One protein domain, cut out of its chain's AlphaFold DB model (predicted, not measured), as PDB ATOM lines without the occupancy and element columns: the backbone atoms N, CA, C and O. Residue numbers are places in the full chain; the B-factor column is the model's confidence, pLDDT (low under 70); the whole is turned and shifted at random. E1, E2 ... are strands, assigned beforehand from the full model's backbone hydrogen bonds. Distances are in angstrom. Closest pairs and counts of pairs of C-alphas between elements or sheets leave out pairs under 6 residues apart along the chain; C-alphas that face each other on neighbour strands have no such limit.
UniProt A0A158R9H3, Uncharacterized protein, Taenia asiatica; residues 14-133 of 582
ATOM      1  N   ASN A  14      -9.142 -25.846  -5.467       86.25
ATOM      2  CA  ASN A  14      -9.117 -27.303  -5.363       86.25
ATOM      3  C   ASN A  14      -9.014 -27.952  -6.752       86.25
ATOM      4  O   ASN A  14      -9.348 -27.341  -7.766       86.25
ATOM      5  N   VAL A  15      -8.576 -29.213  -6.790       91.00
ATOM      6  CA  VAL A  15      -8.556 -30.052  -7.996       91.00
ATOM      7  C   VAL A  15      -9.282 -31.368  -7.729       91.00
ATOM      8  O   VAL A  15      -9.040 -32.040  -6.728       91.00
ATOM      9  N   PHE A  16     -10.174 -31.743  -8.640       88.31
ATOM     10  CA  PHE A  16     -10.960 -32.966  -8.612       88.31
ATOM     11  C   PHE A  16     -10.536 -33.873  -9.767       88.31
ATOM     12  O   PHE A  16     -10.647 -33.508 -10.937       88.31
ATOM     13  N   LEU A  17     -10.078 -35.085  -9.459       89.62
ATOM     14  CA  LEU A  17      -9.756 -36.107 -10.453       89.62
ATOM     15  C   LEU A  17     -10.164 -37.493  -9.947       89.62
ATOM     16  O   LEU A  17     -10.111 -37.761  -8.751       89.62
ATOM     17  N   ARG A  18     -10.594 -38.366 -10.867       83.19
ATOM     18  CA  ARG A  18     -11.007 -39.747 -10.551       83.19
ATOM     19  C   ARG A  18      -9.881 -40.762 -10.741       83.19
ATOM     20  O   ARG A  18      -9.810 -41.729  -9.993       83.19
ATOM     21  N   ASP A  19      -9.026 -40.547 -11.740       85.88
ATOM     22  CA  ASP A  19      -7.810 -41.323 -11.986       85.88
ATOM     23  C   ASP A  19      -6.780 -40.479 -12.766       85.88
ATOM     24  O   ASP A  19      -7.051 -39.325 -13.109       85.88
ATOM     25  N   THR A  20      -5.589 -41.030 -13.003       89.94
ATOM     26  CA  THR A  20      -4.483 -40.364 -13.712       89.94
ATOM     27  C   THR A  20      -4.060 -41.087 -14.998       89.94
ATOM     28  O   THR A  20      -2.972 -40.844 -15.513       89.94
ATOM     29  N   ARG A  21      -4.876 -41.998 -15.547       89.94
ATOM     30  CA  ARG A  21      -4.546 -42.725 -16.790       89.94
ATOM     31  C   ARG A  21      -4.581 -41.799 -18.005       89.94
ATOM     32  O   ARG A  21      -5.212 -40.749 -17.973       89.94
ATOM     33  N   VAL A  22      -3.934 -42.191 -19.103       84.25
ATOM     34  CA  VAL A  22      -4.052 -41.464 -20.383       84.25
ATOM     35  C   VAL A  22      -5.535 -41.315 -20.760       84.25
ATOM     36  O   VAL A  22      -6.273 -42.295 -20.776       84.25
ATOM     37  N   GLY A  23      -5.972 -40.079 -21.017       81.69
ATOM     38  CA  GLY A  23      -7.371 -39.695 -21.244       81.69
ATOM     39  C   GLY A  23      -8.135 -39.223 -19.996       81.69
ATOM     40  O   GLY A  23      -9.208 -38.632 -20.132       81.69
ATOM     41  N   ALA A  24      -7.597 -39.420 -18.789       85.19
ATOM     42  CA  ALA A  24      -8.209 -38.944 -17.550       85.19
ATOM     43  C   ALA A  24      -8.315 -37.418 -17.514       85.19
ATOM     44  O   ALA A  24      -7.519 -36.719 -18.141       85.19
ATOM     45  N   THR A  25      -9.296 -36.903 -16.771       87.69
ATOM     46  CA  THR A  25      -9.582 -35.465 -16.672       87.69
ATOM     47  C   THR A  25      -9.442 -34.987 -15.230       87.69
ATOM     48  O   THR A  25     -10.080 -35.546 -14.338       87.69
ATOM     49  N   ALA A  26      -8.641 -33.944 -15.025       89.19
ATOM     50  CA  ALA A  26      -8.548 -33.195 -13.775       89.19
ATOM     51  C   ALA A  26      -9.330 -31.880 -13.916       89.19
ATOM     52  O   ALA A  26      -9.071 -31.126 -14.853       89.19
ATOM     53  N   ASP A  27     -10.288 -31.631 -13.022       88.44
ATOM     54  CA  ASP A  27     -11.171 -30.456 -12.994       88.44
ATOM     55  C   ASP A  27     -10.808 -29.556 -11.810       88.44
ATOM     56  O   ASP A  27     -10.825 -29.996 -10.663       88.44
ATOM     57  N   TYR A  28     -10.458 -28.307 -12.081       87.44
ATOM     58  CA  TYR A  28      -9.978 -27.350 -11.095       87.44
ATOM     59  C   TYR A  28     -11.080 -26.347 -10.757       87.44
ATOM     60  O   TYR A  28     -11.818 -25.872 -11.625       87.44
ATOM     61  N   THR A  29     -11.182 -25.996  -9.484       80.94
ATOM     62  CA  THR A  29     -12.146 -25.031  -8.945       80.94
ATOM     63  C   THR A  29     -11.424 -24.058  -8.030       80.94
ATOM     64  O   THR A  29     -10.466 -24.461  -7.387       80.94
ATOM     65  N   CYS A  30     -11.891 -22.821  -7.907       83.56
ATOM     66  CA  CYS A  30     -11.345 -21.875  -6.933       83.56
ATOM     67  C   CYS A  30     -12.294 -21.677  -5.753       83.56
ATOM     68  O   CYS A  30     -13.498 -21.915  -5.874       83.56
ATOM     69  N   ASP A  31     -11.732 -21.254  -4.626       79.06
ATOM     70  CA  ASP A  31     -12.469 -20.863  -3.434       79.06
ATOM     71  C   ASP A  31     -13.263 -19.566  -3.700       79.06
ATOM     72  O   ASP A  31     -13.024 -18.841  -4.673       79.06
ATOM     73  N   ALA A  32     -14.262 -19.282  -2.862       66.25
ATOM     74  CA  ALA A  32     -15.164 -18.150  -3.068       66.25
ATOM     75  C   ALA A  32     -14.398 -16.813  -3.148       66.25
ATOM     76  O   ALA A  32     -13.595 -16.500  -2.274       66.25
ATOM     77  N   GLY A  33     -14.665 -16.023  -4.195       63.22
ATOM     78  CA  GLY A  33     -13.967 -14.758  -4.476       63.22
ATOM     79  C   GLY A  33     -12.786 -14.873  -5.451       63.22
ATOM     80  O   GLY A  33     -12.268 -13.846  -5.891       63.22
ATOM     81  N   PHE A  34     -12.415 -16.091  -5.863       72.88
ATOM     82  CA  PHE A  34     -11.317 -16.355  -6.798       72.88
ATOM     83  C   PHE A  34     -11.798 -17.048  -8.086       72.88
ATOM     84  O   PHE A  34     -12.829 -17.723  -8.120       72.88
ATOM     85  N   THR A  35     -11.049 -16.883  -9.173       70.69
ATOM     86  CA  THR A  35     -11.325 -17.433 -10.505       70.69
ATOM     87  C   THR A  35     -10.114 -18.164 -11.067       70.69
ATOM     88  O   THR A  35      -8.979 -17.743 -10.859       70.69
ATOM     89  N   VAL A  36     -10.363 -19.274 -11.775       79.25
ATOM     90  CA  VAL A  36      -9.306 -20.128 -12.339       79.25
ATOM     91  C   VAL A  36      -8.658 -19.424 -13.534       79.25
ATOM     92  O   VAL A  36      -9.290 -19.235 -14.571       79.25
ATOM     93  N   MET A  37      -7.382 -19.091 -13.402       73.38
ATOM     94  CA  MET A  37      -6.471 -18.658 -14.457       73.38
ATOM     95  C   MET A  37      -5.835 -19.885 -15.106       73.38
ATOM     96  O   MET A  37      -5.093 -20.614 -14.453       73.38
ATOM     97  N   GLY A  38      -6.089 -20.116 -16.391       75.19
ATOM     98  CA  GLY A  38      -5.583 -21.282 -17.124       75.19
ATOM     99  C   GLY A  38      -6.646 -22.369 -17.342       75.19
ATOM    100  O   GLY A  38      -7.839 -22.132 -17.142       75.19
ATOM    101  N   PRO A  39      -6.260 -23.569 -17.810       75.25
ATOM    102  CA  PRO A  39      -7.218 -24.584 -18.232       75.25
ATOM    103  C   PRO A  39      -7.959 -25.199 -17.037       75.25
ATOM    104  O   PRO A  39      -7.428 -26.069 -16.351       75.25
ATOM    105  N   ARG A  40      -9.229 -24.811 -16.838       81.38
ATOM    106  CA  ARG A  40     -10.120 -25.378 -15.803       81.38
ATOM    107  C   ARG A  40     -10.140 -26.907 -15.809       81.38
ATOM    108  O   ARG A  40     -10.236 -27.521 -14.757       81.38
ATOM    109  N   LYS A  41     -10.057 -27.524 -16.989       85.00
ATOM    110  CA  LYS A  41      -9.939 -28.975 -17.144       85.00
ATOM    111  C   LYS A  41      -8.672 -29.317 -17.902       85.00
ATOM    112  O   LYS A  41      -8.427 -28.763 -18.971       85.00
ATOM    113  N   ARG A  42      -7.896 -30.258 -17.373       87.44
ATOM    114  CA  ARG A  42      -6.697 -30.793 -18.026       87.44
ATOM    115  C   ARG A  42      -6.891 -32.275 -18.300       87.44
ATOM    116  O   ARG A  42      -7.487 -32.975 -17.485       87.44
ATOM    117  N   HIS A  43      -6.369 -32.747 -19.427       88.06
ATOM    118  CA  HIS A  43      -6.433 -34.144 -19.848       88.06
ATOM    119  C   HIS A  43      -5.046 -34.780 -19.833       88.06
ATOM    120  O   HIS A  43      -4.076 -34.159 -20.268       88.06
ATOM    121  N   CYS A  44      -4.937 -36.012 -19.347       88.62
ATOM    122  CA  CYS A  44      -3.677 -36.746 -19.383       88.62
ATOM    123  C   CYS A  44      -3.379 -37.204 -20.820       88.62
ATOM    124  O   CYS A  44      -4.134 -37.989 -21.395       88.62
ATOM    125  N   LEU A  45      -2.300 -36.700 -21.422       85.44
ATOM    126  CA  LEU A  45      -1.910 -37.012 -22.800       85.44
ATOM    127  C   LEU A  45      -1.115 -38.322 -22.875       85.44
ATOM    128  O   LEU A  45      -0.527 -38.767 -21.890       85.44
ATOM    129  N   ALA A  46      -1.014 -38.911 -24.072       84.31
ATOM    130  CA  ALA A  46      -0.185 -40.099 -24.315       84.31
ATOM    131  C   ALA A  46       1.306 -39.878 -23.983       84.31
ATOM    132  O   ALA A  46       2.027 -40.827 -23.696       84.31
ATOM    133  N   THR A  47       1.747 -38.617 -23.945       84.25
ATOM    134  CA  THR A  47       3.083 -38.192 -23.500       84.25
ATOM    135  C   THR A  47       3.277 -38.255 -21.979       84.25
ATOM    136  O   THR A  47       4.297 -37.779 -21.488       84.25
ATOM    137  N   LEU A  48       2.293 -38.762 -21.224       85.69
ATOM    138  CA  LEU A  48       2.269 -38.823 -19.755       85.69
ATOM    139  C   LEU A  48       2.353 -37.448 -19.067       85.69
ATOM    140  O   LEU A  48       2.773 -37.335 -17.916       85.69
ATOM    141  N   LYS A  49       1.928 -36.392 -19.772       88.38
ATOM    142  CA  LYS A  49       1.824 -35.020 -19.256       88.38
ATOM    143  C   LYS A  49       0.384 -34.529 -19.360       88.38
ATOM    144  O   LYS A  49      -0.336 -34.898 -20.286       88.38
ATOM    145  N   TRP A  50      -0.023 -33.673 -18.430       86.56
ATOM    146  CA  TRP A  50      -1.319 -33.000 -18.490       86.56
ATOM    147  C   TRP A  50      -1.336 -31.942 -19.596       86.56
ATOM    148  O   TRP A  50      -0.366 -31.207 -19.777       86.56
ATOM    149  N   SER A  51      -2.448 -31.854 -20.323       84.00
ATOM    150  CA  SER A  51      -2.644 -30.869 -21.383       84.00
ATOM    151  C   SER A  51      -2.587 -29.440 -20.833       84.00
ATOM    152  O   SER A  51      -3.259 -29.134 -19.844       84.00
ATOM    153  N   GLY A  52      -1.842 -28.561 -21.506       81.50
ATOM    154  CA  GLY A  52      -1.763 -27.133 -21.181       81.50
ATOM    155  C   GLY A  52      -0.996 -26.797 -19.888       81.50
ATOM    156  O   GLY A  52      -0.531 -27.705 -19.187       81.50
ATOM    157  N   PRO A  53      -0.842 -25.494 -19.580       82.25
ATOM    158  CA  PRO A  53      -0.174 -25.011 -18.367       82.25
ATOM    159  C   PRO A  53      -0.971 -25.337 -17.092       82.25
ATOM    160  O   PRO A  53      -2.141 -25.718 -17.152       82.25
ATOM    161  N   GLU A  54      -0.329 -25.226 -15.928       83.00
ATOM    162  CA  GLU A  54      -0.982 -25.440 -14.631       83.00
ATOM    163  C   GLU A  54      -1.890 -24.252 -14.263       83.00
ATOM    164  O   GLU A  54      -1.462 -23.110 -14.445       83.00
ATOM    165  N   PRO A  55      -3.135 -24.478 -13.791       84.94
ATOM    166  CA  PRO A  55      -4.050 -23.384 -13.489       84.94
ATOM    167  C   PRO A  55      -3.762 -22.764 -12.115       84.94
ATOM    168  O   PRO A  55      -3.400 -23.476 -11.181       84.94
ATOM    169  N   VAL A  56      -3.985 -21.459 -11.969       84.81
ATOM    170  CA  VAL A  56      -3.795 -20.688 -10.724       84.81
ATOM    171  C   VAL A  56      -5.111 -20.002 -10.351       84.81
ATOM    172  O   VAL A  56      -5.856 -19.628 -11.245       84.81
ATOM    173  N   CYS A  57      -5.435 -19.815  -9.071       81.06
ATOM    174  CA  CYS A  57      -6.608 -19.026  -8.679       81.06
ATOM    175  C   CYS A  57      -6.207 -17.590  -8.334       81.06
ATOM    176  O   CYS A  57      -5.357 -17.363  -7.479       81.06
ATOM    177  N   THR A  58      -6.835 -16.613  -8.982       69.38
ATOM    178  CA  THR A  58      -6.636 -15.177  -8.709       69.38
ATOM    179  C   THR A  58      -7.972 -14.518  -8.392       69.38
ATOM    180  O   THR A  58      -9.008 -15.131  -8.620       69.38
ATOM    181  N   ASN A  59      -7.983 -13.295  -7.852       66.81
ATOM    182  CA  ASN A  59      -9.224 -12.562  -7.549       66.81
ATOM    183  C   ASN A  59     -10.200 -12.574  -8.734       66.81
ATOM    184  O   ASN A  59      -9.746 -12.559  -9.875       66.81
ATOM    185  N   GLN A  60     -11.511 -12.580  -8.461       59.22
ATOM    186  CA  GLN A  60     -12.568 -12.555  -9.479       59.22
ATOM    187  C   GLN A  60     -12.295 -11.514 -10.570       59.22
ATOM    188  O   GLN A  60     -12.480 -10.314 -10.377       59.22
ATOM    189  N   THR A  61     -11.844 -12.000 -11.724       61.50
ATOM    190  CA  THR A  61     -11.604 -11.194 -12.918       61.50
ATOM    191  C   THR A  61     -12.726 -11.419 -13.925       61.50
ATOM    192  O   THR A  61     -13.104 -12.566 -14.169       61.50
ATOM    193  N   ASP A  62     -13.184 -10.357 -14.588       67.88
ATOM    194  CA  ASP A  62     -14.029 -10.425 -15.792       67.88
ATOM    195  C   ASP A  62     -13.214 -10.884 -17.018       67.88
ATOM    196  O   ASP A  62     -13.209 -10.220 -18.051       67.88
ATOM    197  N   TYR A  63     -12.428 -11.956 -16.889       75.56
ATOM    198  CA  TYR A  63     -11.539 -12.451 -17.937       75.56
ATOM    199  C   TYR A  63     -11.638 -13.978 -18.070       75.56
ATOM    200  O   TYR A  63     -11.710 -14.707 -17.081       75.56
ATOM    201  N   CYS A  64     -11.597 -14.469 -19.307       78.38
ATOM    202  CA  CYS A  64     -11.461 -15.868 -19.678       78.38
ATOM    203  C   CYS A  64     -10.025 -16.157 -20.113       78.38
ATOM    204  O   CYS A  64      -9.442 -15.425 -20.915       78.38
ATOM    205  N   PHE A  65      -9.470 -17.266 -19.629       76.31
ATOM    206  CA  PHE A  65      -8.082 -17.640 -19.887       76.31
ATOM    207  C   PHE A  65      -7.989 -18.899 -20.733       76.31
ATOM    208  O   PHE A  65      -8.638 -19.893 -20.423       76.31
ATOM    209  N   SER A  66      -7.124 -18.855 -21.750       77.94
ATOM    210  CA  SER A  66      -6.905 -19.874 -22.782       77.94
ATOM    211  C   SER A  66      -8.177 -20.256 -23.561       77.94
ATOM    212  O   SER A  66      -9.195 -20.605 -22.964       77.94
ATOM    213  N   PRO A  67      -8.151 -20.257 -24.901       81.81
ATOM    214  CA  PRO A  67      -9.260 -20.777 -25.695       81.81
ATOM    215  C   PRO A  67      -9.639 -22.220 -25.305       81.81
ATOM    216  O   PRO A  67      -8.757 -23.011 -24.948       81.81
ATOM    217  N   PRO A  68     -10.922 -22.610 -25.399       83.25
ATOM    218  CA  PRO A  68     -11.335 -23.981 -25.132       83.25
ATOM    219  C   PRO A  68     -10.673 -24.966 -26.107       83.25
ATOM    220  O   PRO A  68     -10.644 -24.748 -27.319       83.25
ATOM    221  N   TYR A  69     -10.175 -26.090 -25.586       82.31
ATOM    222  CA  TYR A  69      -9.608 -27.147 -26.424       82.31
ATOM    223  C   TYR A  69     -10.710 -27.864 -27.215       82.31
ATOM    224  O   TYR A  69     -11.640 -28.440 -26.642       82.31
ATOM    225  N   MET A  70     -10.570 -27.877 -28.539       83.94
ATOM    226  CA  MET A  70     -11.397 -28.671 -29.445       83.94
ATOM    227  C   MET A  70     -10.480 -29.518 -30.334       83.94
ATOM    228  O   MET A  70      -9.521 -29.012 -30.920       83.94
ATOM    229  N   GLN A  71     -10.758 -30.823 -30.408       84.94
ATOM    230  CA  GLN A  71      -9.951 -31.770 -31.175       84.94
ATOM    231  C   GLN A  71      -9.908 -31.348 -32.650       84.94
ATOM    232  O   GLN A  71     -10.949 -31.111 -33.253       84.94
ATOM    233  N   ASN A  72      -8.705 -31.264 -33.223       87.94
ATOM    234  CA  ASN A  72      -8.466 -30.868 -34.618       87.94
ATOM    235  C   ASN A  72      -9.016 -29.482 -35.010       87.94
ATOM    236  O   ASN A  72      -9.200 -29.223 -36.196       87.94
ATOM    237  N   ALA A  73      -9.233 -28.581 -34.048       86.25
ATOM    238  CA  ALA A  73      -9.566 -27.183 -34.311       86.25
ATOM    239  C   ALA A  73      -8.350 -26.261 -34.123       86.25
ATOM    240  O   ALA A  73      -7.321 -26.641 -33.546       86.25
ATOM    241  N   MET A  74      -8.469 -25.038 -34.626       84.00
ATOM    242  CA  MET A  74      -7.513 -23.953 -34.446       84.00
ATOM    243  C   MET A  74      -8.229 -22.602 -34.358       84.00
ATOM    244  O   MET A  74      -9.337 -22.437 -34.867       84.00
ATOM    245  N   VAL A  75      -7.582 -21.633 -33.715       83.06
ATOM    246  CA  VAL A  75      -8.035 -20.238 -33.683       83.06
ATOM    247  C   VAL A  75      -7.558 -19.551 -34.963       83.06
ATOM    248  O   VAL A  75      -6.383 -19.674 -35.320       83.06
ATOM    249  N   ILE A  76      -8.460 -18.859 -35.661       76.12
ATOM    250  CA  ILE A  76      -8.114 -18.101 -36.874       76.12
ATOM    251  C   ILE A  76      -7.954 -16.613 -36.594       76.12
ATOM    252  O   ILE A  76      -6.957 -16.036 -37.023       76.12
ATOM    253  N   GLU A  77      -8.890 -16.017 -35.854       69.50
ATOM    254  CA  GLU A  77      -8.941 -14.579 -35.588       69.50
ATOM    255  C   GLU A  77      -9.597 -14.307 -34.226       69.50
ATOM    256  O   GLU A  77     -10.448 -15.075 -33.770       69.50
ATOM    257  N   GLY A  78      -9.205 -13.207 -33.582       58.09
ATOM    258  CA  GLY A  78      -9.875 -12.643 -32.413       58.09
ATOM    259  C   GLY A  78     -10.194 -11.175 -32.677       58.09
ATOM    260  O   GLY A  78      -9.349 -10.465 -33.222       58.09
ATOM    261  N   HIS A  79     -11.404 -10.737 -32.326       51.72
ATOM    262  CA  HIS A  79     -11.878  -9.378 -32.594       51.72
ATOM    263  C   HIS A  79     -12.032  -8.569 -31.300       51.72
ATOM    264  O   HIS A  79     -12.707  -9.008 -30.368       51.72
ATOM    265  N   TRP A  80     -11.476  -7.355 -31.302       46.12
ATOM    266  CA  TRP A  80     -11.931  -6.220 -30.493       46.12
ATOM    267  C   TRP A  80     -12.024  -4.976 -31.371       46.12
ATOM    268  O   TRP A  80     -11.462  -4.983 -32.463       46.12
ATOM    269  N   LEU A  81     -12.765  -3.952 -30.928       44.94
ATOM    270  CA  LEU A  81     -12.874  -2.675 -31.641       44.94
ATOM    271  C   LEU A  81     -11.493  -2.238 -32.184       44.94
ATOM    272  O   LEU A  81     -10.586  -1.940 -31.417       44.94
ATOM    273  N   GLU A  82     -11.389  -2.270 -33.515       47.28
ATOM    274  CA  GLU A  82     -10.358  -1.710 -34.403       47.28
ATOM    275  C   GLU A  82      -8.920  -2.282 -34.450       47.28
ATOM    276  O   GLU A  82      -8.192  -1.850 -35.336       47.28
ATOM    277  N   ASP A  83      -8.521  -3.332 -33.709       50.97
ATOM    278  CA  ASP A  83      -7.181  -3.957 -33.894       50.97
ATOM    279  C   ASP A  83      -7.135  -5.505 -33.821       50.97
ATOM    280  O   ASP A  83      -7.857  -6.148 -33.054       50.97
ATOM    281  N   LYS A  84      -6.250  -6.125 -34.631       50.25
ATOM    282  CA  LYS A  84      -6.064  -7.593 -34.743       50.25
ATOM    283  C   LYS A  84      -5.328  -8.183 -33.528       50.25
ATOM    284  O   LYS A  84      -4.214  -7.781 -33.207       50.25
ATOM    285  N   ILE A  85      -5.908  -9.215 -32.910       57.12
ATOM    286  CA  ILE A  85      -5.346  -9.915 -31.739       57.12
ATOM    287  C   ILE A  85      -4.214 -10.892 -32.136       57.12
ATOM    288  O   ILE A  85      -4.330 -11.634 -33.112       57.12
ATOM    289  N   SER A  86      -3.131 -10.926 -31.344       55.91
ATOM    290  CA  SER A  86      -2.033 -11.908 -31.448       55.91
ATOM    291  C   SER A  86      -2.506 -13.343 -31.156       55.91
ATOM    292  O   SER A  86      -3.216 -13.574 -30.177       55.91
ATOM    293  N   LYS A  87      -2.062 -14.322 -31.962       57.28
ATOM    294  CA  LYS A  87      -2.410 -15.755 -31.822       57.28
ATOM    295  C   LYS A  87      -1.968 -16.384 -30.495       57.28
ATOM    296  O   LYS A  87      -2.534 -17.400 -30.101       57.28
ATOM    297  N   ASP A  88      -1.005 -15.769 -29.812       58.50
ATOM    298  CA  ASP A  88      -0.421 -16.274 -28.565       58.50
ATOM    299  C   ASP A  88      -1.063 -15.663 -27.308       58.50
ATOM    300  O   ASP A  88      -0.641 -15.948 -26.187       58.50
ATOM    301  N   ARG A  89      -2.093 -14.820 -27.468       68.06
ATOM    302  CA  ARG A  89      -2.797 -14.196 -26.343       68.06
ATOM    303  C   ARG A  89      -3.635 -15.227 -25.585       68.06
ATOM    304  O   ARG A  89      -4.465 -15.937 -26.162       68.06
ATOM    305  N   THR A  90      -3.442 -15.280 -24.271       69.00
ATOM    306  CA  THR A  90      -4.079 -16.266 -23.389       69.00
ATOM    307  C   THR A  90      -5.145 -15.679 -22.469       69.00
ATOM    308  O   THR A  90      -5.741 -16.442 -21.718       69.00
ATOM    309  N   ASP A  91      -5.397 -14.374 -22.503       73.38
ATOM    310  CA  ASP A  91      -6.260 -13.635 -21.577       73.38
ATOM    311  C   ASP A  91      -7.271 -12.740 -22.317       73.38
ATOM    312  O   ASP A  91      -6.902 -11.832 -23.062       73.38
ATOM    313  N   TYR A  92      -8.566 -12.979 -22.105       78.25
ATOM    314  CA  TYR A  92      -9.656 -12.336 -22.846       78.25
ATOM    315  C   TYR A  92     -10.660 -11.715 -21.883       78.25
ATOM    316  O   TYR A  92     -11.193 -12.422 -21.042       78.25
ATOM    317  N   ARG A  93     -10.954 -10.419 -21.992       78.25
ATOM    318  CA  ARG A  93     -12.026  -9.762 -21.219       78.25
ATOM    319  C   ARG A  93     -13.431 -10.334 -21.478       78.25
ATOM    320  O   ARG A  93     -13.756 -10.834 -22.552       78.25
ATOM    321  N   SER A  94     -14.319 -10.173 -20.508       80.06
ATOM    322  CA  SER A  94     -15.753 -10.387 -20.675       80.06
ATOM    323  C   SER A  94     -16.260  -9.503 -21.820       80.06
ATOM    324  O   SER A  94     -16.037  -8.293 -21.833       80.06
ATOM    325  N   GLY A  95     -16.888 -10.123 -22.816       79.00
ATOM    326  CA  GLY A  95     -17.323  -9.494 -24.062       79.00
ATOM    327  C   GLY A  95     -16.392  -9.705 -25.262       79.00
ATOM    328  O   GLY A  95     -16.854  -9.530 -26.388       79.00
ATOM    329  N   GLU A  96     -15.125 -10.119 -25.090       82.31
ATOM    330  CA  GLU A  96     -14.284 -10.465 -26.251       82.31
ATOM    331  C   GLU A  96     -14.714 -11.804 -26.863       82.31
ATOM    332  O   GLU A  96     -15.197 -12.713 -26.176       82.31
ATOM    333  N   SER A  97     -14.494 -11.937 -28.172       84.50
ATOM    334  CA  SER A  97     -14.758 -13.181 -28.886       84.50
ATOM    335  C   SER A  97     -13.617 -13.572 -29.813       84.50
ATOM    336  O   SER A  97     -12.923 -12.731 -30.389       84.50
ATOM    337  N   ILE A  98     -13.439 -14.881 -29.946       84.88
ATOM    338  CA  ILE A  98     -12.507 -15.499 -30.882       84.88
ATOM    339  C   ILE A  98     -13.270 -16.409 -31.830       84.88
ATOM    340  O   ILE A  98     -14.264 -17.033 -31.456       84.88
ATOM    341  N   THR A  99     -12.772 -16.526 -33.051       85.69
ATOM    342  CA  THR A  99     -13.329 -17.425 -34.053       85.69
ATOM    343  C   THR A  99     -12.424 -18.639 -34.190       85.69
ATOM    344  O   THR A  99     -11.230 -18.536 -34.493       85.69
ATOM    345  N   MET A 100     -13.005 -19.814 -33.973       86.50
ATOM    346  CA  MET A 100     -12.347 -21.099 -34.168       86.50
ATOM    347  C   MET A 100     -12.844 -21.771 -35.446       86.50
ATOM    348  O   MET A 100     -13.999 -21.611 -35.839       86.50
ATOM    349  N   THR A 101     -11.972 -22.545 -36.087       88.56
ATOM    350  CA  THR A 101     -12.292 -23.374 -37.259       88.56
ATOM    351  C   THR A 101     -11.556 -24.709 -37.188       88.56
ATOM    352  O   THR A 101     -10.634 -24.877 -36.387       88.56
ATOM    353  N   CYS A 102     -11.950 -25.673 -38.014       90.44
ATOM    354  CA  CYS A 102     -11.240 -26.942 -38.121       90.44
ATOM    355  C   CYS A 102      -9.882 -26.759 -38.820       90.44
ATOM    356  O   CYS A 102      -9.722 -25.921 -39.705       90.44
ATOM    357  N   ARG A 103      -8.878 -27.541 -38.411       89.50
ATOM    358  CA  ARG A 103      -7.563 -27.564 -39.068       89.50
ATOM    359  C   ARG A 103      -7.699 -28.049 -40.520       89.50
ATOM    360  O   ARG A 103      -8.612 -28.826 -40.797       89.50
ATOM    361  N   PRO A 104      -6.778 -27.674 -41.427       89.62
ATOM    362  CA  PRO A 104      -6.759 -28.210 -42.789       89.62
ATOM    363  C   PRO A 104      -6.839 -29.744 -42.798       89.62
ATOM    364  O   PRO A 104      -6.145 -30.401 -42.021       89.62
ATOM    365  N   GLY A 105      -7.710 -30.305 -43.641       89.69
ATOM    366  CA  GLY A 105      -7.997 -31.744 -43.670       89.69
ATOM    367  C   GLY A 105      -9.099 -32.210 -42.710       89.69
ATOM    368  O   GLY A 105      -9.444 -33.392 -42.711       89.69
ATOM    369  N   PHE A 106      -9.681 -31.302 -41.918       92.62
ATOM    370  CA  PHE A 106     -10.803 -31.578 -41.024       92.62
ATOM    371  C   PHE A 106     -11.978 -30.631 -41.288       92.62
ATOM    372  O   PHE A 106     -11.786 -29.457 -41.599       92.62
ATOM    373  N   VAL A 107     -13.201 -31.132 -41.132       92.81
ATOM    374  CA  VAL A 107     -14.451 -30.404 -41.374       92.81
ATOM    375  C   VAL A 107     -15.480 -30.739 -40.294       92.81
ATOM    376  O   VAL A 107     -15.443 -31.816 -39.706       92.81
ATOM    377  N   ASP A 108     -16.393 -29.811 -40.019       92.00
ATOM    378  CA  ASP A 108     -17.600 -30.042 -39.225       92.00
ATOM    379  C   ASP A 108     -18.809 -29.923 -40.167       92.00
ATOM    380  O   ASP A 108     -18.927 -28.969 -40.935       92.00
ATOM    381  N   ALA A 109     -19.699 -30.919 -40.132       88.50
ATOM    382  CA  ALA A 109     -20.832 -31.027 -41.051       88.50
ATOM    383  C   ALA A 109     -21.883 -29.920 -40.861       88.50
ATOM    384  O   ALA A 109     -22.685 -29.668 -41.757       88.50
ATOM    385  N   ARG A 110     -21.918 -29.283 -39.686       89.81
ATOM    386  CA  ARG A 110     -22.933 -28.286 -39.327       89.81
ATOM    387  C   ARG A 110     -22.421 -26.858 -39.430       89.81
ATOM    388  O   ARG A 110     -23.219 -25.960 -39.685       89.81
ATOM    389  N   ARG A 111     -21.131 -26.619 -39.170       89.38
ATOM    390  CA  ARG A 111     -20.581 -25.261 -39.030       89.38
ATOM    391  C   ARG A 111     -19.169 -25.164 -39.589       89.38
ATOM    392  O   ARG A 111     -18.333 -26.018 -39.339       89.38
ATOM    393  N   LYS A 112     -18.874 -24.058 -40.273       85.94
ATOM    394  CA  LYS A 112     -17.520 -23.742 -40.758       85.94
ATOM    395  C   LYS A 112     -16.656 -23.048 -39.696       85.94
ATOM    396  O   LYS A 112     -15.438 -23.223 -39.653       85.94
ATOM    397  N   TYR A 113     -17.303 -22.270 -38.835       88.75
ATOM    398  CA  TYR A 113     -16.675 -21.489 -37.778       88.75
ATOM    399  C   TYR A 113     -17.497 -21.606 -36.494       88.75
ATOM    400  O   TYR A 113     -18.714 -21.790 -36.551       88.75
ATOM    401  N   SER A 114     -16.842 -21.476 -35.343       89.12
ATOM    402  CA  SER A 114     -17.501 -21.304 -34.050       89.12
ATOM    403  C   SER A 114     -16.964 -20.050 -33.378       89.12
ATOM    404  O   SER A 114     -15.757 -19.921 -33.164       89.12
ATOM    405  N   THR A 115     -17.869 -19.121 -33.078       88.62
ATOM    406  CA  THR A 115     -17.558 -17.923 -32.303       88.62
ATOM    407  C   THR A 115     -17.612 -18.278 -30.824       88.62
ATOM    408  O   THR A 115     -18.658 -18.659 -30.296       88.62
ATOM    409  N   VAL A 116     -16.473 -18.160 -30.154       88.62
ATOM    410  CA  VAL A 116     -16.315 -18.421 -28.728       88.62
ATOM    411  C   VAL A 116     -16.271 -17.078 -28.012       88.62
ATOM    412  O   VAL A 116     -15.371 -16.280 -28.258       88.62
ATOM    413  N   VAL A 117     -17.251 -16.820 -27.146       88.56
ATOM    414  CA  VAL A 117     -17.408 -15.532 -26.451       88.56
ATOM    415  C   VAL A 117     -17.085 -15.704 -24.973       88.56
ATOM    416  O   VAL A 117     -17.560 -16.650 -24.341       88.56
ATOM    417  N   CYS A 118     -16.298 -14.790 -24.414       85.75
ATOM    418  CA  CYS A 118     -16.073 -14.732 -22.978       85.75
ATOM    419  C   CYS A 118     -17.238 -14.005 -22.290       85.75
ATOM    420  O   CYS A 118     -17.528 -12.858 -22.623       85.75
ATOM    421  N   VAL A 119     -17.918 -14.651 -21.338       84.56
ATOM    422  CA  VAL A 119     -19.009 -14.049 -20.552       84.56
ATOM    423  C   VAL A 119     -18.669 -14.168 -19.067       84.56
ATOM    424  O   VAL A 119     -18.663 -15.267 -18.509       84.56
ATOM    425  N   GLY A 120     -18.357 -13.032 -18.438       81.69
ATOM    426  CA  GLY A 120     -17.781 -12.973 -17.094       81.69
ATOM    427  C   GLY A 120     -16.393 -13.608 -17.091       81.69
ATOM    428  O   GLY A 120     -15.432 -13.015 -17.565       81.69
ATOM    429  N   ASN A 121     -16.315 -14.848 -16.615       74.75
ATOM    430  CA  ASN A 121     -15.098 -15.661 -16.557       74.75
ATOM    431  C   ASN A 121     -15.243 -17.034 -17.252       74.75
ATOM    432  O   ASN A 121     -14.412 -17.922 -17.052       74.75
ATOM    433  N   GLN A 122     -16.314 -17.251 -18.028       79.12
ATOM    434  CA  GLN A 122     -16.575 -18.515 -18.721       79.12
ATOM    435  C   GLN A 122     -16.707 -18.336 -20.231       79.12
ATOM    436  O   GLN A 122     -17.370 -17.425 -20.726       79.12
ATOM    437  N   TRP A 123     -16.127 -19.281 -20.968       84.81
ATOM    438  CA  TRP A 123     -16.313 -19.388 -22.406       84.81
ATOM    439  C   TRP A 123     -17.689 -19.959 -22.737       84.81
ATOM    440  O   TRP A 123     -18.017 -21.082 -22.346       84.81
ATOM    441  N   LYS A 124     -18.462 -19.219 -23.528       88.50
ATOM    442  CA  LYS A 124     -19.726 -19.665 -24.111       88.50
ATOM    443  C   LYS A 124     -19.527 -19.918 -25.602       88.50
ATOM    444  O   LYS A 124     -19.126 -19.018 -26.336       88.50
ATOM    445  N   TYR A 125     -19.779 -21.151 -26.038       89.19
ATOM    446  CA  TYR A 125     -19.551 -21.574 -27.419       89.19
ATOM    447  C   TYR A 125     -20.324 -22.841 -27.774       89.19
ATOM    448  O   TYR A 125     -20.684 -23.639 -26.907       89.19
ATOM    449  N   GLU A 126     -20.508 -23.056 -29.074       89.06
ATOM    450  CA  GLU A 126     -20.935 -24.341 -29.624       89.06
ATOM    451  C   GLU A 126     -19.696 -25.107 -30.101       89.06
ATOM    452  O   GLU A 126     -18.871 -24.580 -30.849       89.06
ATOM    453  N   LYS A 127     -19.518 -26.342 -29.631       87.31
ATOM    454  CA  LYS A 127     -18.331 -27.143 -29.952       87.31
ATOM    455  C   LYS A 127     -18.318 -27.522 -31.439       87.31
ATOM    456  O   LYS A 127     -19.321 -28.032 -31.933       87.31
ATOM    457  N   LEU A 128     -17.172 -27.329 -32.102       89.81
ATOM    458  CA  LEU A 128     -16.922 -27.874 -33.440       89.81
ATOM    459  C   LEU A 128     -16.607 -29.376 -33.363       89.81
ATOM    460  O   LEU A 128     -15.773 -29.801 -32.556       89.81
ATOM    461  N   ASP A 129     -17.255 -30.166 -34.213       92.00
ATOM    462  CA  ASP A 129     -17.057 -31.608 -34.385       92.00
ATOM    463  C   ASP A 129     -16.193 -31.901 -35.625       92.00
ATOM    464  O   ASP A 129     -16.661 -32.381 -36.663       92.00
ATOM    465  N   CYS A 130     -14.911 -31.538 -35.520       91.56
ATOM    466  CA  CYS A 130     -13.936 -31.615 -36.607       91.56
ATOM    467  C   CYS A 130     -13.492 -33.064 -36.886       91.56
ATOM    468  O   CYS A 130     -12.571 -33.591 -36.247       91.56
ATOM    469  N   HIS A 131     -14.104 -33.688 -37.889       91.94
ATOM    470  CA  HIS A 131     -13.735 -35.004 -38.413       91.94
ATOM    471  C   HIS A 131     -12.907 -34.867 -39.696       91.94
ATOM    472  O   HIS A 131     -12.917 -33.824 -40.341       91.94
ATOM    473  N   ARG A 132     -12.138 -35.903 -40.058       93.62
ATOM    474  CA  ARG A 132     -11.332 -35.887 -41.291       93.62
ATOM    475  C   ARG A 132     -12.232 -35.724 -42.517       93.62
ATOM    476  O   ARG A 132     -13.265 -36.386 -42.592       93.62
ATOM    477  N   ILE A 133     -11.802 -34.899 -43.468       93.94
ATOM    478  CA  ILE A 133     -12.464 -34.745 -44.769       93.94
ATOM    479  C   ILE A 133     -12.442 -36.091 -45.500       93.94
ATOM    480  O   ILE A 133     -11.432 -36.791 -45.467       93.94
TER     481      ILE A 133
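What this domain is: This is residues 14 to 133 of the 582 residues of an uncharacterized protein of Taenia asiatica (UniProt A0A158R9H3). What is the main shape? Two small lobes of strands stand side by side: residues 14 to 59 make one, with the sheet E1, E2, E4 and the strand pair E3, E5 towards one end, and residues 63 to 133 make the other, with the strongly twisted sheet E7, E9, E10, E11 and the strand pair E6, E8 near E10. The lobes come near each other at E3 and E6. What is it made of? The 120 printed residues hold no named helix and eleven named strands, E1 to E11 in order, 51 residues in all and under half of the printed part; the class is all strand, and the four sheets, E1-E2-E4, E3-E5, E6-E8 and E7-E9-E10-E11, are antiparallel. How large is it? It is compact, with a radius of gyration of the C-alphas of 15.3 A and spans of 37 by 37 by 23 A.

Where its parts are: Where are the first five strands? E1 is residues 14 to 17, from C-alpha 14 at (-9.117, -27.303, -5.363), and E2 is residues 25 to 30, 16.8 A long. E3 is residues 34 to 37, E4 residues 41 to 43 and E5 residues 56 to 59. Where are the others? E6 is residues 63 to 65, E7 residues 73 to 80, 21.4 A, E8 residues 91 to 93, and E9 residues 97 to 102, 16.9 A. E10 is residues 113 to 119, 18.9 A, and E11, residues 122 to 124, ends at C-alpha 124 at (-19.726, -19.665, -24.111).

How they stand to each other: How are the first sheets paired? E1 and E2 form a hairpin, with N 14 and O 29 2.7 A apart, and N 26 of E2 and O 42 of E4 are 2.9 A apart. In E3 and E5, N 35 and O 58 are 2.7 A apart. How does the second lobe pair? N 74 of E7 and O 101 of E9 are 2.8 A apart, and E9, E10, E11 are a meander, each strand the antiparallel neighbour of the one before, with N 98 and O 116 2.9 A and N 124 and O 117 2.8 A apart. In E6 and E8, N 64 and O 92 are 2.7 A apart. What lies between? The closest C-alphas of E3 and E6, Met 37 and Phe 65, are 5.8 A apart, as are those of E6 and E10, Cys 64 and Cys 118; E1 and E7 are apart.

The domain as a whole: How far does it reach? The C-alphas farthest apart, Asp 19 and Glu 82, are 45.6 A apart. Is it continuous? The printed part has no cut, and the link from E4 to E5, 12 residues, is long. Where is confidence low? Mean pLDDT of the printed part is 80.3, and residues 32 to 33, 58 to 62 and 77 to 90 are under 70.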